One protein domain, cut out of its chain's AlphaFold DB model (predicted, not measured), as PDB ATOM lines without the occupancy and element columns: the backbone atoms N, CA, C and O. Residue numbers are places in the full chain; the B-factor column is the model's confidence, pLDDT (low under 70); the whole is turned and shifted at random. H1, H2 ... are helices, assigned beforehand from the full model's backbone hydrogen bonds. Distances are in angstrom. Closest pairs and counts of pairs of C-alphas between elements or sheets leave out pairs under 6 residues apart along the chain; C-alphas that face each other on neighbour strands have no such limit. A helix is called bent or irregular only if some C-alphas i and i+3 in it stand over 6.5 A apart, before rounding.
ATOM      1  N   GLU A  10       1.856 -23.644 -39.513       93.62
ATOM      2  CA  GLU A  10       1.779 -25.105 -39.495       93.62
ATOM      3  C   GLU A  10       0.518 -25.594 -40.213       93.62
ATOM      4  O   GLU A  10       0.598 -26.533 -41.010       93.62
ATOM      5  N   VAL A  11      -0.616 -24.906 -40.041       92.56
ATOM      6  CA  VAL A  11      -1.846 -25.190 -40.807       92.56
ATOM      7  C   VAL A  11      -1.601 -24.993 -42.299       92.56
ATOM      8  O   VAL A  11      -1.972 -25.836 -43.120       92.56
ATOM      9  N   ASN A  12      -0.890 -23.923 -42.672       93.62
ATOM     10  CA  ASN A  12      -0.498 -23.724 -44.063       93.62
ATOM     11  C   ASN A  12       0.367 -24.887 -44.571       93.62
ATOM     12  O   ASN A  12       0.049 -25.438 -45.619       93.62
ATOM     13  N   ARG A  13       1.400 -25.327 -43.836       95.12
ATOM     14  CA  ARG A  13       2.229 -26.491 -44.224       95.12
ATOM     15  C   ARG A  13       1.416 -27.778 -44.360       95.12
ATOM     16  O   ARG A  13       1.687 -28.593 -45.245       95.12
ATOM     17  N   LEU A  14       0.416 -27.978 -43.506       96.69
ATOM     18  CA  LEU A  14      -0.506 -29.102 -43.622       96.69
ATOM     19  C   LEU A  14      -1.288 -29.031 -44.940       96.69
ATOM     20  O   LEU A  14      -1.347 -30.031 -45.662       96.69
ATOM     21  N   PHE A  15      -1.814 -27.860 -45.303       95.94
ATOM     22  CA  PHE A  15      -2.508 -27.650 -46.576       95.94
ATOM     23  C   PHE A  15      -1.598 -27.735 -47.798       95.94
ATOM     24  O   PHE A  15      -2.033 -28.226 -48.834       95.94
ATOM     25  N   GLU A  16      -0.318 -27.381 -47.685       96.56
ATOM     26  CA  GLU A  16       0.656 -27.636 -48.749       96.56
ATOM     27  C   GLU A  16       0.773 -29.136 -49.046       96.56
ATOM     28  O   GLU A  16       0.757 -29.552 -50.205       96.56
ATOM     29  N   ARG A  17       0.829 -29.968 -48.001       97.44
ATOM     30  CA  ARG A  17       0.869 -31.430 -48.147       97.44
ATOM     31  C   ARG A  17      -0.466 -31.988 -48.642       97.44
ATOM     32  O   ARG A  17      -0.469 -32.908 -49.458       97.44
ATOM     33  N   ALA A  18      -1.589 -31.434 -48.185       97.56
ATOM     34  CA  ALA A  18      -2.912 -31.805 -48.683       97.56
ATOM     35  C   ALA A  18      -3.058 -31.470 -50.176       97.56
ATOM     36  O   ALA A  18      -3.565 -32.289 -50.933       97.56
ATOM     37  N   CYS A  19      -2.526 -30.328 -50.623       97.62
ATOM     38  CA  CYS A  19      -2.481 -29.936 -52.029       97.62
ATOM     39  C   CYS A  19      -1.704 -30.958 -52.874       97.62
ATOM     40  O   CYS A  19      -2.197 -31.397 -53.911       97.62
ATOM     41  N   THR A  20      -0.532 -31.417 -52.418       97.56
ATOM     42  CA  THR A  20       0.208 -32.497 -53.100       97.56
ATOM     43  C   THR A  20      -0.616 -33.784 -53.196       97.56
ATOM     44  O   THR A  20      -0.660 -34.413 -54.253       97.56
ATOM     45  N   ASN A  21      -1.325 -34.158 -52.126       97.44
ATOM     46  CA  ASN A  21      -2.209 -35.324 -52.144       97.44
ATOM     47  C   ASN A  21      -3.378 -35.141 -53.121       97.44
ATOM     48  O   ASN A  21      -3.700 -36.067 -53.852       97.44
ATOM     49  N   MET A  22      -3.995 -33.960 -53.182       97.62
ATOM     50  CA  MET A  22      -5.089 -33.679 -54.118       97.62
ATOM     51  C   MET A  22      -4.644 -33.772 -55.582       97.62
ATOM     52  O   MET A  22      -5.386 -34.298 -56.410       97.62
ATOM     53  N   GLN A  23      -3.434 -33.302 -55.894       97.44
ATOM     54  CA  GLN A  23      -2.847 -33.437 -57.231       97.44
ATOM     55  C   GLN A  23      -2.619 -34.912 -57.585       97.44
ATOM     56  O   GLN A  23      -3.026 -35.361 -58.650       97.44
ATOM     57  N   SER A  24      -2.018 -35.676 -56.668       96.25
ATOM     58  CA  SER A  24      -1.685 -37.087 -56.892       96.25
ATOM     59  C   SER A  24      -2.921 -37.993 -56.975       96.25
ATOM     60  O   SER A  24      -3.019 -38.831 -57.865       96.25
ATOM     61  N   LEU A  25      -3.882 -37.818 -56.063       95.50
ATOM     62  CA  LEU A  25      -5.025 -38.726 -55.913       95.50
ATOM     63  C   LEU A  25      -6.190 -38.392 -56.849       95.50
ATOM     64  O   LEU A  25      -6.925 -39.291 -57.244       95.50
ATOM     65  N   PHE A  26      -6.388 -37.111 -57.173       95.56
ATOM     66  CA  PHE A  26      -7.576 -36.646 -57.902       95.56
ATOM     67  C   PHE A  26      -7.242 -35.847 -59.168       95.56
ATOM     68  O   PHE A  26      -8.152 -35.386 -59.853       95.56
ATOM     69  N   GLY A  27      -5.957 -35.663 -59.493       96.44
ATOM     70  CA  GLY A  27      -5.530 -35.009 -60.733       96.44
ATOM     71  C   GLY A  27      -5.796 -33.504 -60.793       96.44
ATOM     72  O   GLY A  27      -5.792 -32.928 -61.881       96.44
ATOM     73  N   TYR A  28      -6.040 -32.844 -59.657       97.38
ATOM     74  CA  TYR A  28      -6.174 -31.387 -59.631       97.38
ATOM     75  C   TYR A  28      -4.871 -30.707 -60.061       97.38
ATOM     76  O   TYR A  28      -3.783 -31.202 -59.783       97.38
ATOM     77  N   SER A  29      -4.967 -29.531 -60.684       97.31
ATOM     78  CA  SER A  29      -3.817 -28.628 -60.778       97.31
ATOM     79  C   SER A  29      -3.524 -28.009 -59.408       97.31
ATOM     80  O   SER A  29      -4.434 -27.870 -58.587       97.31
ATOM     81  N   GLU A  30      -2.281 -27.579 -59.160       95.62
ATOM     82  CA  GLU A  30      -1.931 -26.893 -57.907       95.62
ATOM     83  C   GLU A  30      -2.864 -25.699 -57.636       95.62
ATOM     84  O   GLU A  30      -3.385 -25.560 -56.532       95.62
ATOM     85  N   ALA A  31      -3.131 -24.866 -58.649       95.50
ATOM     86  CA  ALA A  31      -4.012 -23.708 -58.508       95.50
ATOM     87  C   ALA A  31      -5.440 -24.108 -58.101       95.50
ATOM     88  O   ALA A  31      -5.992 -23.523 -57.171       95.50
ATOM     89  N   ALA A  32      -6.014 -25.131 -58.745       96.31
ATOM     90  CA  ALA A  32      -7.348 -25.619 -58.405       96.31
ATOM     91  C   ALA A  32      -7.391 -26.207 -56.985       96.31
ATOM     92  O   ALA A  32      -8.309 -25.908 -56.226       96.31
ATOM     93  N   ALA A  33      -6.378 -26.988 -56.599       96.94
ATOM     94  CA  ALA A  33      -6.286 -27.558 -55.259       96.94
ATOM     95  C   ALA A  33      -6.209 -26.467 -54.176       96.94
ATOM     96  O   ALA A  33      -6.918 -26.557 -53.175       96.94
ATOM     97  N   TRP A  34      -5.425 -25.406 -54.391       96.38
ATOM     98  CA  TRP A  34      -5.373 -24.262 -53.470       96.38
ATOM     99  C   TRP A  34      -6.695 -23.510 -53.376       96.38
ATOM    100  O   TRP A  34      -7.098 -23.152 -52.270       96.38
ATOM    101  N   SER A  35      -7.386 -23.290 -54.498       96.06
ATOM    102  CA  SER A  35      -8.708 -22.656 -54.481       96.06
ATOM    103  C   SER A  35      -9.711 -23.467 -53.660       96.06
ATOM    104  O   SER A  35     -10.404 -22.898 -52.821       96.06
ATOM    105  N   LEU A  36      -9.734 -24.793 -53.831       97.44
ATOM    106  CA  LEU A  36     -10.620 -25.681 -53.075       97.44
ATOM    107  C   LEU A  36     -10.257 -25.742 -51.584       97.44
ATOM    108  O   LEU A  36     -11.149 -25.731 -50.741       97.44
ATOM    109  N   LEU A  37      -8.966 -25.777 -51.241       97.19
ATOM    110  CA  LEU A  37      -8.504 -25.737 -49.848       97.19
ATOM    111  C   LEU A  37      -8.893 -24.424 -49.161       97.19
ATOM    112  O   LEU A  37      -9.355 -24.441 -48.022       97.19
ATOM    113  N   ALA A  38      -8.733 -23.292 -49.851       96.19
ATOM    114  CA  ALA A  38      -9.109 -21.984 -49.324       96.19
ATOM    115  C   ALA A  38     -10.627 -21.875 -49.123       96.19
ATOM    116  O   ALA A  38     -11.080 -21.358 -48.103       96.19
ATOM    117  N   GLU A  39     -11.410 -22.393 -50.071       96.12
ATOM    118  CA  GLU A  39     -12.866 -22.451 -49.958       96.12
ATOM    119  C   GLU A  39     -13.308 -23.359 -48.808       96.12
ATOM    120  O   GLU A  39     -14.136 -22.941 -48.000       96.12
ATOM    121  N   TYR A  40     -12.709 -24.547 -48.679       96.81
ATOM    122  CA  TYR A  40     -12.970 -25.453 -47.564       96.81
ATOM    123  C   TYR A  40     -12.678 -24.775 -46.227       96.81
ATOM    124  O   TYR A  40     -13.551 -24.720 -45.368       96.81
ATOM    125  N   HIS A  41     -11.478 -24.218 -46.055       96.06
ATOM    126  CA  HIS A  41     -11.107 -23.544 -44.816       96.06
ATOM    127  C   HIS A  41     -12.104 -22.431 -44.489       96.06
ATOM    128  O   HIS A  41     -12.688 -22.445 -43.417       96.06
ATOM    129  N   ARG A  42     -12.402 -21.540 -45.445       95.69
ATOM    130  CA  ARG A  42     -13.366 -20.449 -45.248       95.69
ATOM    131  C   ARG A  42     -14.740 -20.947 -44.792       95.69
ATOM    132  O   ARG A  42     -15.325 -20.334 -43.908       95.69
ATOM    133  N   LEU A  43     -15.267 -22.003 -45.414       94.94
ATOM    134  CA  LEU A  43     -16.589 -22.549 -45.094       94.94
ATOM    135  C   LEU A  43     -16.602 -23.243 -43.729       94.94
ATOM    136  O   LEU A  43     -17.467 -22.974 -42.907       94.94
ATOM    137  N   PHE A  44     -15.636 -24.121 -43.473       95.19
ATOM    138  CA  PHE A  44     -15.649 -24.988 -42.296       95.19
ATOM    139  C   PHE A  44     -15.030 -24.346 -41.042       95.19
ATOM    140  O   PHE A  44     -15.151 -24.911 -39.959       95.19
ATOM    141  N   THR A  45     -14.439 -23.149 -41.157       95.94
ATOM    142  CA  THR A  45     -14.138 -22.269 -40.010       95.94
ATOM    143  C   THR A  45     -15.259 -21.266 -39.715       95.94
ATOM    144  O   THR A  45     -15.222 -20.584 -38.692       95.94
ATOM    145  N   ASP A  46     -16.237 -21.118 -40.617       96.25
ATOM    146  CA  ASP A  46     -17.360 -20.205 -40.419       96.25
ATOM    147  C   ASP A  46     -18.408 -20.844 -39.504       96.25
ATOM    148  O   ASP A  46     -18.942 -21.923 -39.774       96.25
ATOM    149  N   LYS A  47     -18.695 -20.161 -38.394       96.19
ATOM    150  CA  LYS A  47     -19.609 -20.665 -37.370       96.19
ATOM    151  C   LYS A  47     -21.030 -20.840 -37.898       96.19
ATOM    152  O   LYS A  47     -21.632 -21.874 -37.632       96.19
ATOM    153  N   SER A  48     -21.550 -19.868 -38.643       96.00
ATOM    154  CA  SER A  48     -22.927 -19.911 -39.141       96.00
ATOM    155  C   SER A  48     -23.110 -21.027 -40.162       96.00
ATOM    156  O   SER A  48     -24.063 -21.793 -40.060       96.00
ATOM    157  N   TYR A  49     -22.155 -21.193 -41.078       93.75
ATOM    158  CA  TYR A  49     -22.168 -22.292 -42.037       93.75
ATOM    159  C   TYR A  49     -22.126 -23.661 -41.343       93.75
ATOM    160  O   TYR A  49     -22.884 -24.564 -41.691       93.75
ATOM    161  N   CYS A  50     -21.276 -23.826 -40.326       93.62
ATOM    162  CA  CYS A  50     -21.201 -25.083 -39.580       93.62
ATOM    163  C   CYS A  50     -22.482 -25.360 -38.775       93.62
ATOM    164  O   CYS A  50     -22.953 -26.498 -38.754       93.62
ATOM    165  N   GLU A  51     -23.084 -24.330 -38.171       93.94
ATOM    166  CA  GLU A  51     -24.361 -24.433 -37.456       93.94
ATOM    167  C   GLU A  51     -25.513 -24.844 -38.382       93.94
ATOM    168  O   GLU A  51     -26.287 -25.731 -38.022       93.94
ATOM    169  N   GLU A  52     -25.599 -24.274 -39.587       92.19
ATOM    170  CA  GLU A  52     -26.599 -24.651 -40.600       92.19
ATOM    171  C   GLU A  52     -26.484 -26.122 -41.020       92.19
ATOM    172  O   GLU A  52     -27.488 -26.783 -41.290       92.19
ATOM    173  N   LEU A  53     -25.260 -26.649 -41.041       88.06
ATOM    174  CA  LEU A  53     -24.976 -28.047 -41.346       88.06
ATOM    175  C   LEU A  53     -25.073 -28.975 -40.124       88.06
ATOM    176  O   LEU A  53     -24.949 -30.190 -40.272       88.06
ATOM    177  N   GLY A  54     -25.279 -28.430 -38.922       89.44
ATOM    178  CA  GLY A  54     -25.310 -29.202 -37.679       89.44
ATOM    179  C   GLY A  54     -23.966 -29.845 -37.316       89.44
ATOM    180  O   GLY A  54     -23.946 -30.887 -36.661       89.44
ATOM    181  N   ILE A  55     -22.847 -29.254 -37.746       89.44
ATOM    182  CA  ILE A  55     -21.487 -29.730 -37.457       89.44
ATOM    183  C   ILE A  55     -20.725 -28.730 -36.581       89.44
ATOM    184  O   ILE A  55     -21.045 -27.545 -36.523       89.44
ATOM    185  N   GLY A  56     -19.685 -29.208 -35.898       92.38
ATOM    186  CA  GLY A  56     -18.754 -28.329 -35.191       92.38
ATOM    187  C   GLY A  56     -17.886 -27.530 -36.163       92.38
ATOM    188  O   GLY A  56     -17.510 -28.042 -37.221       92.38
ATOM    189  N   VAL A  57     -17.545 -26.297 -35.773       95.62
ATOM    190  CA  VAL A  57     -16.492 -25.516 -36.442       95.62
ATOM    191  C   VAL A  57     -15.207 -26.331 -36.430       95.62
ATOM    192  O   VAL A  57     -14.848 -26.915 -35.408       95.62
ATOM    193  N   GLN A  58     -14.540 -26.389 -37.574       94.56
ATOM    194  CA  GLN A  58     -13.284 -27.103 -37.723       94.56
ATOM    195  C   GLN A  58     -12.143 -26.125 -37.498       94.56
ATOM    196  O   GLN A  58     -11.986 -25.158 -38.242       94.56
ATOM    197  N   ASP A  59     -11.381 -26.377 -36.447       93.88
ATOM    198  CA  ASP A  59     -10.224 -25.595 -36.044       93.88
ATOM    199  C   ASP A  59      -8.916 -26.305 -36.413       93.88
ATOM    200  O   ASP A  59      -8.889 -27.357 -37.063       93.88
ATOM    201  N   ASP A  60      -7.806 -25.700 -36.004       94.06
ATOM    202  CA  ASP A  60      -6.469 -26.206 -36.284       94.06
ATOM    203  C   ASP A  60      -6.288 -27.635 -35.749       94.06
ATOM    204  O   ASP A  60      -5.789 -28.499 -36.476       94.06
ATOM    205  N   ASP A  61      -6.774 -27.923 -34.535       95.69
ATOM    206  CA  ASP A  61      -6.723 -29.257 -33.925       95.69
ATOM    207  C   ASP A  61      -7.453 -30.296 -34.787       95.69
ATOM    208  O   ASP A  61      -6.927 -31.389 -35.034       95.69
ATOM    209  N   PHE A  62      -8.629 -29.945 -35.316       95.50
ATOM    210  CA  PHE A  62      -9.346 -30.787 -36.267       95.50
ATOM    211  C   PHE A  62      -8.522 -31.046 -37.538       95.50
ATOM    212  O   PHE A  62      -8.401 -32.195 -37.980       95.50
ATOM    213  N   PHE A  63      -7.924 -30.007 -38.127       95.69
ATOM    214  CA  PHE A  63      -7.123 -30.150 -39.347       95.69
ATOM    215  C   PHE A  63      -5.905 -31.053 -39.129       95.69
ATOM    216  O   PHE A  63      -5.609 -31.911 -39.971       95.69
ATOM    217  N   PHE A  64      -5.218 -30.912 -37.993       95.75
ATOM    218  CA  PHE A  64      -4.086 -31.767 -37.636       95.75
ATOM    219  C   PHE A  64      -4.509 -33.210 -37.363       95.75
ATOM    220  O   PHE A  64      -3.802 -34.127 -37.790       95.75
ATOM    221  N   HIS A  65      -5.663 -33.427 -36.727       96.44
ATOM    222  CA  HIS A  65      -6.207 -34.765 -36.499       96.44
ATOM    223  C   HIS A  65      -6.493 -35.509 -37.812       96.44
ATOM    224  O   HIS A  65      -6.164 -36.688 -37.949       96.44
ATOM    225  N   GLU A  66      -7.063 -34.826 -38.806       95.31
ATOM    226  CA  GLU A  66      -7.344 -35.419 -40.120       95.31
ATOM    227  C   GLU A  66      -6.078 -35.694 -40.941       95.31
ATOM    228  O   GLU A  66      -6.077 -36.567 -41.820       95.31
ATOM    229  N   ALA A  67      -4.989 -34.983 -40.638       96.50
ATOM    230  CA  ALA A  67      -3.716 -35.043 -41.341       96.50
ATOM    231  C   ALA A  67      -3.842 -34.682 -42.848       96.50
ATOM    232  O   ALA A  67      -4.938 -34.526 -43.396       96.50
ATOM    233  N   PRO A  68      -2.726 -34.554 -43.594       97.38
ATOM    234  CA  PRO A  68      -2.780 -34.098 -44.986       97.38
ATOM    235  C   PRO A  68      -3.638 -34.955 -45.929       97.38
ATOM    236  O   PRO A  68      -4.197 -34.442 -46.895       97.38
ATOM    237  N   MET A  69      -3.721 -36.269 -45.702       96.44
ATOM    238  CA  MET A  69      -4.532 -37.154 -46.547       96.44
ATOM    239  C   MET A  69      -6.025 -37.030 -46.228       96.44
ATOM    240  O   MET A  69      -6.833 -36.978 -47.155       96.44
ATOM    241  N   GLY A  70      -6.398 -36.949 -44.945       96.50
ATOM    242  CA  GLY A  70      -7.788 -36.734 -44.542       96.50
ATOM    243  C   GLY A  70      -8.304 -35.389 -45.038       96.50
ATOM    244  O   GLY A  70      -9.382 -35.336 -45.629       96.50
ATOM    245  N   MET A  71      -7.486 -34.337 -44.940       97.69
ATOM    246  CA  MET A  71      -7.832 -33.027 -45.494       97.69
ATOM    247  C   MET A  71      -8.031 -33.058 -47.010       97.69
ATOM    248  O   MET A  71      -9.029 -32.529 -47.494       97.69
ATOM    249  N   ALA A  72      -7.159 -33.730 -47.768       97.94
ATOM    250  CA  ALA A  72      -7.334 -33.869 -49.215       97.94
ATOM    251  C   ALA A  72      -8.658 -34.568 -49.584       97.94
ATOM    252  O   ALA A  72      -9.363 -34.121 -50.486       97.94
ATOM    253  N   LEU A  73      -9.015 -35.638 -48.864       97.31
ATOM    254  CA  LEU A  73     -10.274 -36.366 -49.053       97.31
ATOM    255  C   LEU A  73     -11.491 -35.496 -48.719       97.31
ATOM    256  O   LEU A  73     -12.447 -35.467 -49.490       97.31
ATOM    257  N   ARG A  74     -11.455 -34.776 -47.592       96.75
ATOM    258  CA  ARG A  74     -12.543 -33.886 -47.163       96.75
ATOM    259  C   ARG A  74     -12.763 -32.749 -48.147       96.75
ATOM    260  O   ARG A  74     -13.892 -32.530 -48.573       96.75
ATOM    261  N   VAL A  75     -11.695 -32.070 -48.553       97.56
ATOM    262  CA  VAL A  75     -11.767 -30.954 -49.505       97.56
ATOM    263  C   VAL A  75     -12.310 -31.433 -50.848       97.56
ATOM    264  O   VAL A  75     -13.217 -30.812 -51.404       97.56
ATOM    265  N   HIS A  76     -11.810 -32.567 -51.349       97.50
ATOM    266  CA  HIS A  76     -12.316 -33.147 -52.588       97.50
ATOM    267  C   HIS A  76     -13.803 -33.497 -52.483       97.50
ATOM    268  O   HIS A  76     -14.564 -33.138 -53.374       97.50
ATOM    269  N   TYR A  77     -14.240 -34.129 -51.395       97.19
ATOM    270  CA  TYR A  77     -15.637 -34.521 -51.233       97.19
ATOM    271  C   TYR A  77     -16.579 -33.320 -51.071       97.19
ATOM    272  O   TYR A  77     -17.506 -33.150 -51.860       97.19
ATOM    273  N   PHE A  78     -16.339 -32.468 -50.073       95.75
ATOM    274  CA  PHE A  78     -17.287 -31.419 -49.700       95.75
ATOM    275  C   PHE A  78     -17.282 -30.232 -50.666       95.75
ATOM    276  O   PHE A  78     -18.338 -29.663 -50.924       95.75
ATOM    277  N   VAL A  79     -16.126 -29.870 -51.229       96.44
ATOM    278  CA  VAL A  79     -16.018 -28.707 -52.129       96.44
ATOM    279  C   VAL A  79     -15.871 -29.149 -53.582       96.44
ATOM    280  O   VAL A  79     -16.587 -28.661 -54.453       96.44
ATOM    281  N   GLY A  80     -14.986 -30.113 -53.854       96.19
ATOM    282  CA  GLY A  80     -14.719 -30.581 -55.217       96.19
ATOM    283  C   GLY A  80     -15.907 -31.302 -55.866       96.19
ATOM    284  O   GLY A  80     -16.300 -30.964 -56.979       96.19
ATOM    285  N   LEU A  81     -16.485 -32.284 -55.171       95.94
ATOM    286  CA  LEU A  81     -17.636 -33.067 -55.631       95.94
ATOM    287  C   LEU A  81     -18.975 -32.456 -55.218       95.94
ATOM    288  O   LEU A  81     -20.010 -32.891 -55.721       95.94
ATOM    289  N   LYS A  82     -18.963 -31.469 -54.310       94.06
ATOM    290  CA  LYS A  82     -20.167 -30.929 -53.660       94.06
ATOM    291  C   LYS A  82     -21.013 -32.041 -53.031       94.06
ATOM    292  O   LYS A  82     -22.234 -32.068 -53.173       94.06
ATOM    293  N   GLY A  83     -20.334 -32.995 -52.395       89.94
ATOM    294  CA  GLY A  83     -20.964 -34.114 -51.710       89.94
ATOM    295  C   GLY A  83     -21.868 -33.643 -50.573       89.94
ATOM    296  O   GLY A  83     -21.721 -32.531 -50.061       89.94
ATOM    297  N   THR A  84     -22.802 -34.501 -50.166       88.00
ATOM    298  CA  THR A  84     -23.737 -34.193 -49.079       88.00
ATOM    299  C   THR A  84     -22.963 -33.807 -47.816       88.00
ATOM    300  O   THR A  84     -22.053 -34.551 -47.436       88.00
ATOM    301  N   PRO A  85     -23.311 -32.701 -47.130       79.19
ATOM    302  CA  PRO A  85     -22.670 -32.265 -45.888       79.19
ATOM    303  C   PRO A  85     -23.087 -33.141 -44.690       79.19
ATOM    304  O   PRO A  85     -23.572 -32.666 -43.673       79.19
ATOM    305  N   SER A  86     -22.918 -34.453 -44.831       86.12
ATOM    306  CA  SER A  86     -23.248 -35.489 -43.861       86.12
ATOM    307  C   SER A  86     -21.979 -36.253 -43.520       86.12
ATOM    308  O   SER A  86     -21.245 -36.707 -44.403       86.12
ATOM    309  N   GLN A  87     -21.719 -36.417 -42.223       85.31
ATOM    310  CA  GLN A  87     -20.565 -37.187 -41.769       85.31
ATOM    311  C   GLN A  87     -20.674 -38.659 -42.186       85.31
ATOM    312  O   GLN A  87     -19.663 -39.246 -42.565       85.31
ATOM    313  N   SER A  88     -21.878 -39.241 -42.155       89.56
ATOM    314  CA  SER A  88     -22.086 -40.635 -42.565       89.56
ATOM    315  C   SER A  88     -21.758 -40.822 -44.044       89.56
ATOM    316  O   SER A  88     -20.956 -41.688 -44.390       89.56
ATOM    317  N   ASP A  89     -22.295 -39.949 -44.898       91.50
ATOM    318  CA  ASP A  89     -22.106 -40.051 -46.349       91.50
ATOM    319  C   ASP A  89     -20.631 -39.861 -46.723       91.50
ATOM    320  O   ASP A  89     -20.084 -40.595 -47.548       91.50
ATOM    321  N   PHE A  90     -19.948 -38.925 -46.054       92.56
ATOM    322  CA  PHE A  90     -18.508 -38.745 -46.213       92.56
ATOM    323  C   PHE A  90     -17.714 -39.992 -45.805       92.56
ATOM    324  O   PHE A  90     -16.781 -40.375 -46.511       92.56
ATOM    325  N   LEU A  91     -18.042 -40.625 -44.675       92.75
ATOM    326  CA  LEU A  91     -17.323 -41.811 -44.199       92.75
ATOM    327  C   LEU A  91     -17.510 -43.006 -45.136       92.75
ATOM    328  O   LEU A  91     -16.536 -43.709 -45.426       92.75
ATOM    329  N   ASP A  92     -18.725 -43.201 -45.643       94.94
ATOM    330  CA  ASP A  92     -19.022 -44.252 -46.610       94.94
ATOM    331  C   ASP A  92     -18.272 -44.009 -47.924       94.94
ATOM    332  O   ASP A  92     -17.522 -44.879 -48.383       94.94
ATOM    333  N   TRP A  93     -18.346 -42.789 -48.463       96.12
ATOM    334  CA  TRP A  93     -17.593 -42.404 -49.655       96.12
ATOM    335  C   TRP A  93     -16.076 -42.540 -49.465       96.12
ATOM    336  O   TRP A  93     -15.370 -43.018 -50.360       96.12
ATOM    337  N   ARG A  94     -15.546 -42.140 -48.301       94.19
ATOM    338  CA  ARG A  94     -14.114 -42.215 -47.982       94.19
ATOM    339  C   ARG A  94     -13.642 -43.659 -47.976       94.19
ATOM    340  O   ARG A  94     -12.577 -43.939 -48.524       94.19
ATOM    341  N   ARG A  95     -14.401 -44.571 -47.363       93.62
ATOM    342  CA  ARG A  95     -14.067 -46.001 -47.319       93.62
ATOM    343  C   ARG A  95     -13.940 -46.575 -48.728       93.62
ATOM    344  O   ARG A  95     -12.924 -47.197 -49.040       93.62
ATOM    345  N   ASP A  96     -14.917 -46.297 -49.585       93.75
ATOM    346  CA  ASP A  96     -14.935 -46.805 -50.958       93.75
ATOM    347  C   ASP A  96     -13.832 -46.175 -51.816       93.75
ATOM    348  O   ASP A  96     -13.180 -46.838 -52.622       93.75
ATOM    349  N   THR A  97     -13.567 -44.886 -51.620       92.50
ATOM    350  CA  THR A  97     -12.522 -44.158 -52.348       92.50
ATOM    351  C   THR A  97     -11.126 -44.606 -51.935       92.50
ATOM    352  O   THR A  97     -10.304 -44.891 -52.799       92.50
ATOM    353  N   VAL A  98     -10.854 -44.762 -50.637       90.62
ATOM    354  CA  VAL A  98      -9.561 -45.273 -50.153       90.62
ATOM    355  C   VAL A  98      -9.308 -46.698 -50.636       90.62
ATOM    356  O   VAL A  98      -8.160 -47.036 -50.909       90.62
ATOM    357  N   LYS A  99     -10.350 -47.529 -50.761       91.44
ATOM    358  CA  LYS A  99     -10.212 -48.862 -51.350       91.44
ATOM    359  C   LYS A  99      -9.745 -48.777 -52.807       91.44
ATOM    360  O   LYS A  99      -8.747 -49.398 -53.140       91.44
ATOM    361  N   ARG A 100     -10.400 -47.944 -53.623       89.38
ATOM    362  CA  ARG A 100     -10.052 -47.734 -55.042       89.38
ATOM    363  C   ARG A 100      -8.662 -47.132 -55.252       89.38
ATOM    364  O   ARG A 100      -8.010 -47.451 -56.228       89.38
ATOM    365  N   LEU A 101      -8.201 -46.273 -54.343       85.00
ATOM    366  CA  LEU A 101      -6.870 -45.651 -54.425       85.00
ATOM    367  C   LEU A 101      -5.714 -46.606 -54.074       85.00
ATOM    368  O   LEU A 101      -4.555 -46.230 -54.229       85.00
ATOM    369  N   LYS A 102      -6.008 -47.794 -53.533       78.00
ATOM    370  CA  LYS A 102      -5.012 -48.825 -53.194       78.00
ATOM    371  C   LYS A 102      -4.889 -49.922 -54.257       78.00
ATOM    372  O   LYS A 102      -4.033 -50.791 -54.098       78.00
TER     373      LYS A 102
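What this domain is: This is residues 10 to 102 of the 103 residues of an uncharacterized protein of Ralstonia pickettii (UniProt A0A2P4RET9). The core is a sharply kinked helix, H4, with H1 and H2 packed on one side of it at a slant to it and to each other, and H5 crossing it on the far side. The short helix H3 lies out at one end of the whole, beyond the last residues of H2. The printed part has 93 residues with five named helices, H1 to H5 in order along the chain, and no named strand; its class is all helix, and the helix packing is mostly crossed, with no touching pair that is given a tilt at a shallow one. It is compact, with a radius of gyration of the C-alphas of 12.4 A, and rounded, spanning 33 by 29 by 22 A.

How they stand to each other: Start at the first printed residue with H1, residues 10 to 26, and go on through a tight link to H2, residues 30 to 44. H1 and H2 touch, and their closest C-alphas are those of Cys 19 and Ala 33, 5.5 A apart. They run opposite ways at a steep tilt of 57 degrees. Past another tight link comes H3, residues 47 to 52. H2 and H3 touch only at the corner by their link, and only just, with 3 pairs of C-alphas within 8 A; H2 takes part with residues 43 to 44 alone. Their closest C-alphas, those of Phe 44 and Cys 50, are 6.2 A apart, and their lines stand about perpendicular at 80 degrees. Look next at H4, residues 60 to 80, which is apart from H3. H4 and H2 are both hubs, each touching three other helices. H4 is irregular, with C-alphas 65 and 68 at 9.2 A, and has a kink of 106 degrees near residue 68; its line is a rough one. At that kink H1 and H4 touch: their closest C-alphas are those of Ala 18 and Pro 68, 4.4 A apart. They run the same way at a tilt of 35.1 degrees, only just steep. Residues 36 to 40 of H2 touch residues 75 to 80 of H4, with the closest C-alphas at Tyr 40 and Val 75, 6.0 A apart; H2 and H4 run opposite ways at a steep tilt of 67 degrees. Last comes H5, residues 87 to 100. H4 and H5 only just touch, with 3 pairs of C-alphas within 8 A, the closest being those of Leu 73 and Arg 94 at 7.1 A; their lines are about perpendicular at 79 degrees. H5 is apart from H1, H2 and H3, and H1 is apart from H3. In H1, H2, H3 and H5 every O i to N i+4 pair is within hydrogen-bond range; in H4 it is 15 of 17.

Where its parts are: Find C-alpha 10 at (1.779, -25.105, -39.495), where H1 begins; it runs 23.7 A to C-alpha 26. From C-alpha 30 at (-1.931, -26.893, -57.907), H2 runs 20.9 A to C-alpha 44. H3 measures 8.7 A from C-alpha 47 to C-alpha 52. H4 is the longest helix by residues, 21 of them, yet its first and last C-alphas, 60 and 80, are 21.1 A apart. H5 runs 19.9 A from C-alpha 87 to C-alpha 100 at (-10.052, -47.734, -55.042).

The domain as a whole: The two C-alphas farthest apart, those of Ser 48 and Lys 102, are 36.8 A from each other. The printed part has no cut and no long link; the links from H3 to H4 and from H4 to H5 are short, with 7 and 6 residues. The mean pLDDT of the printed part is 94.4, and no printed residue is under 70.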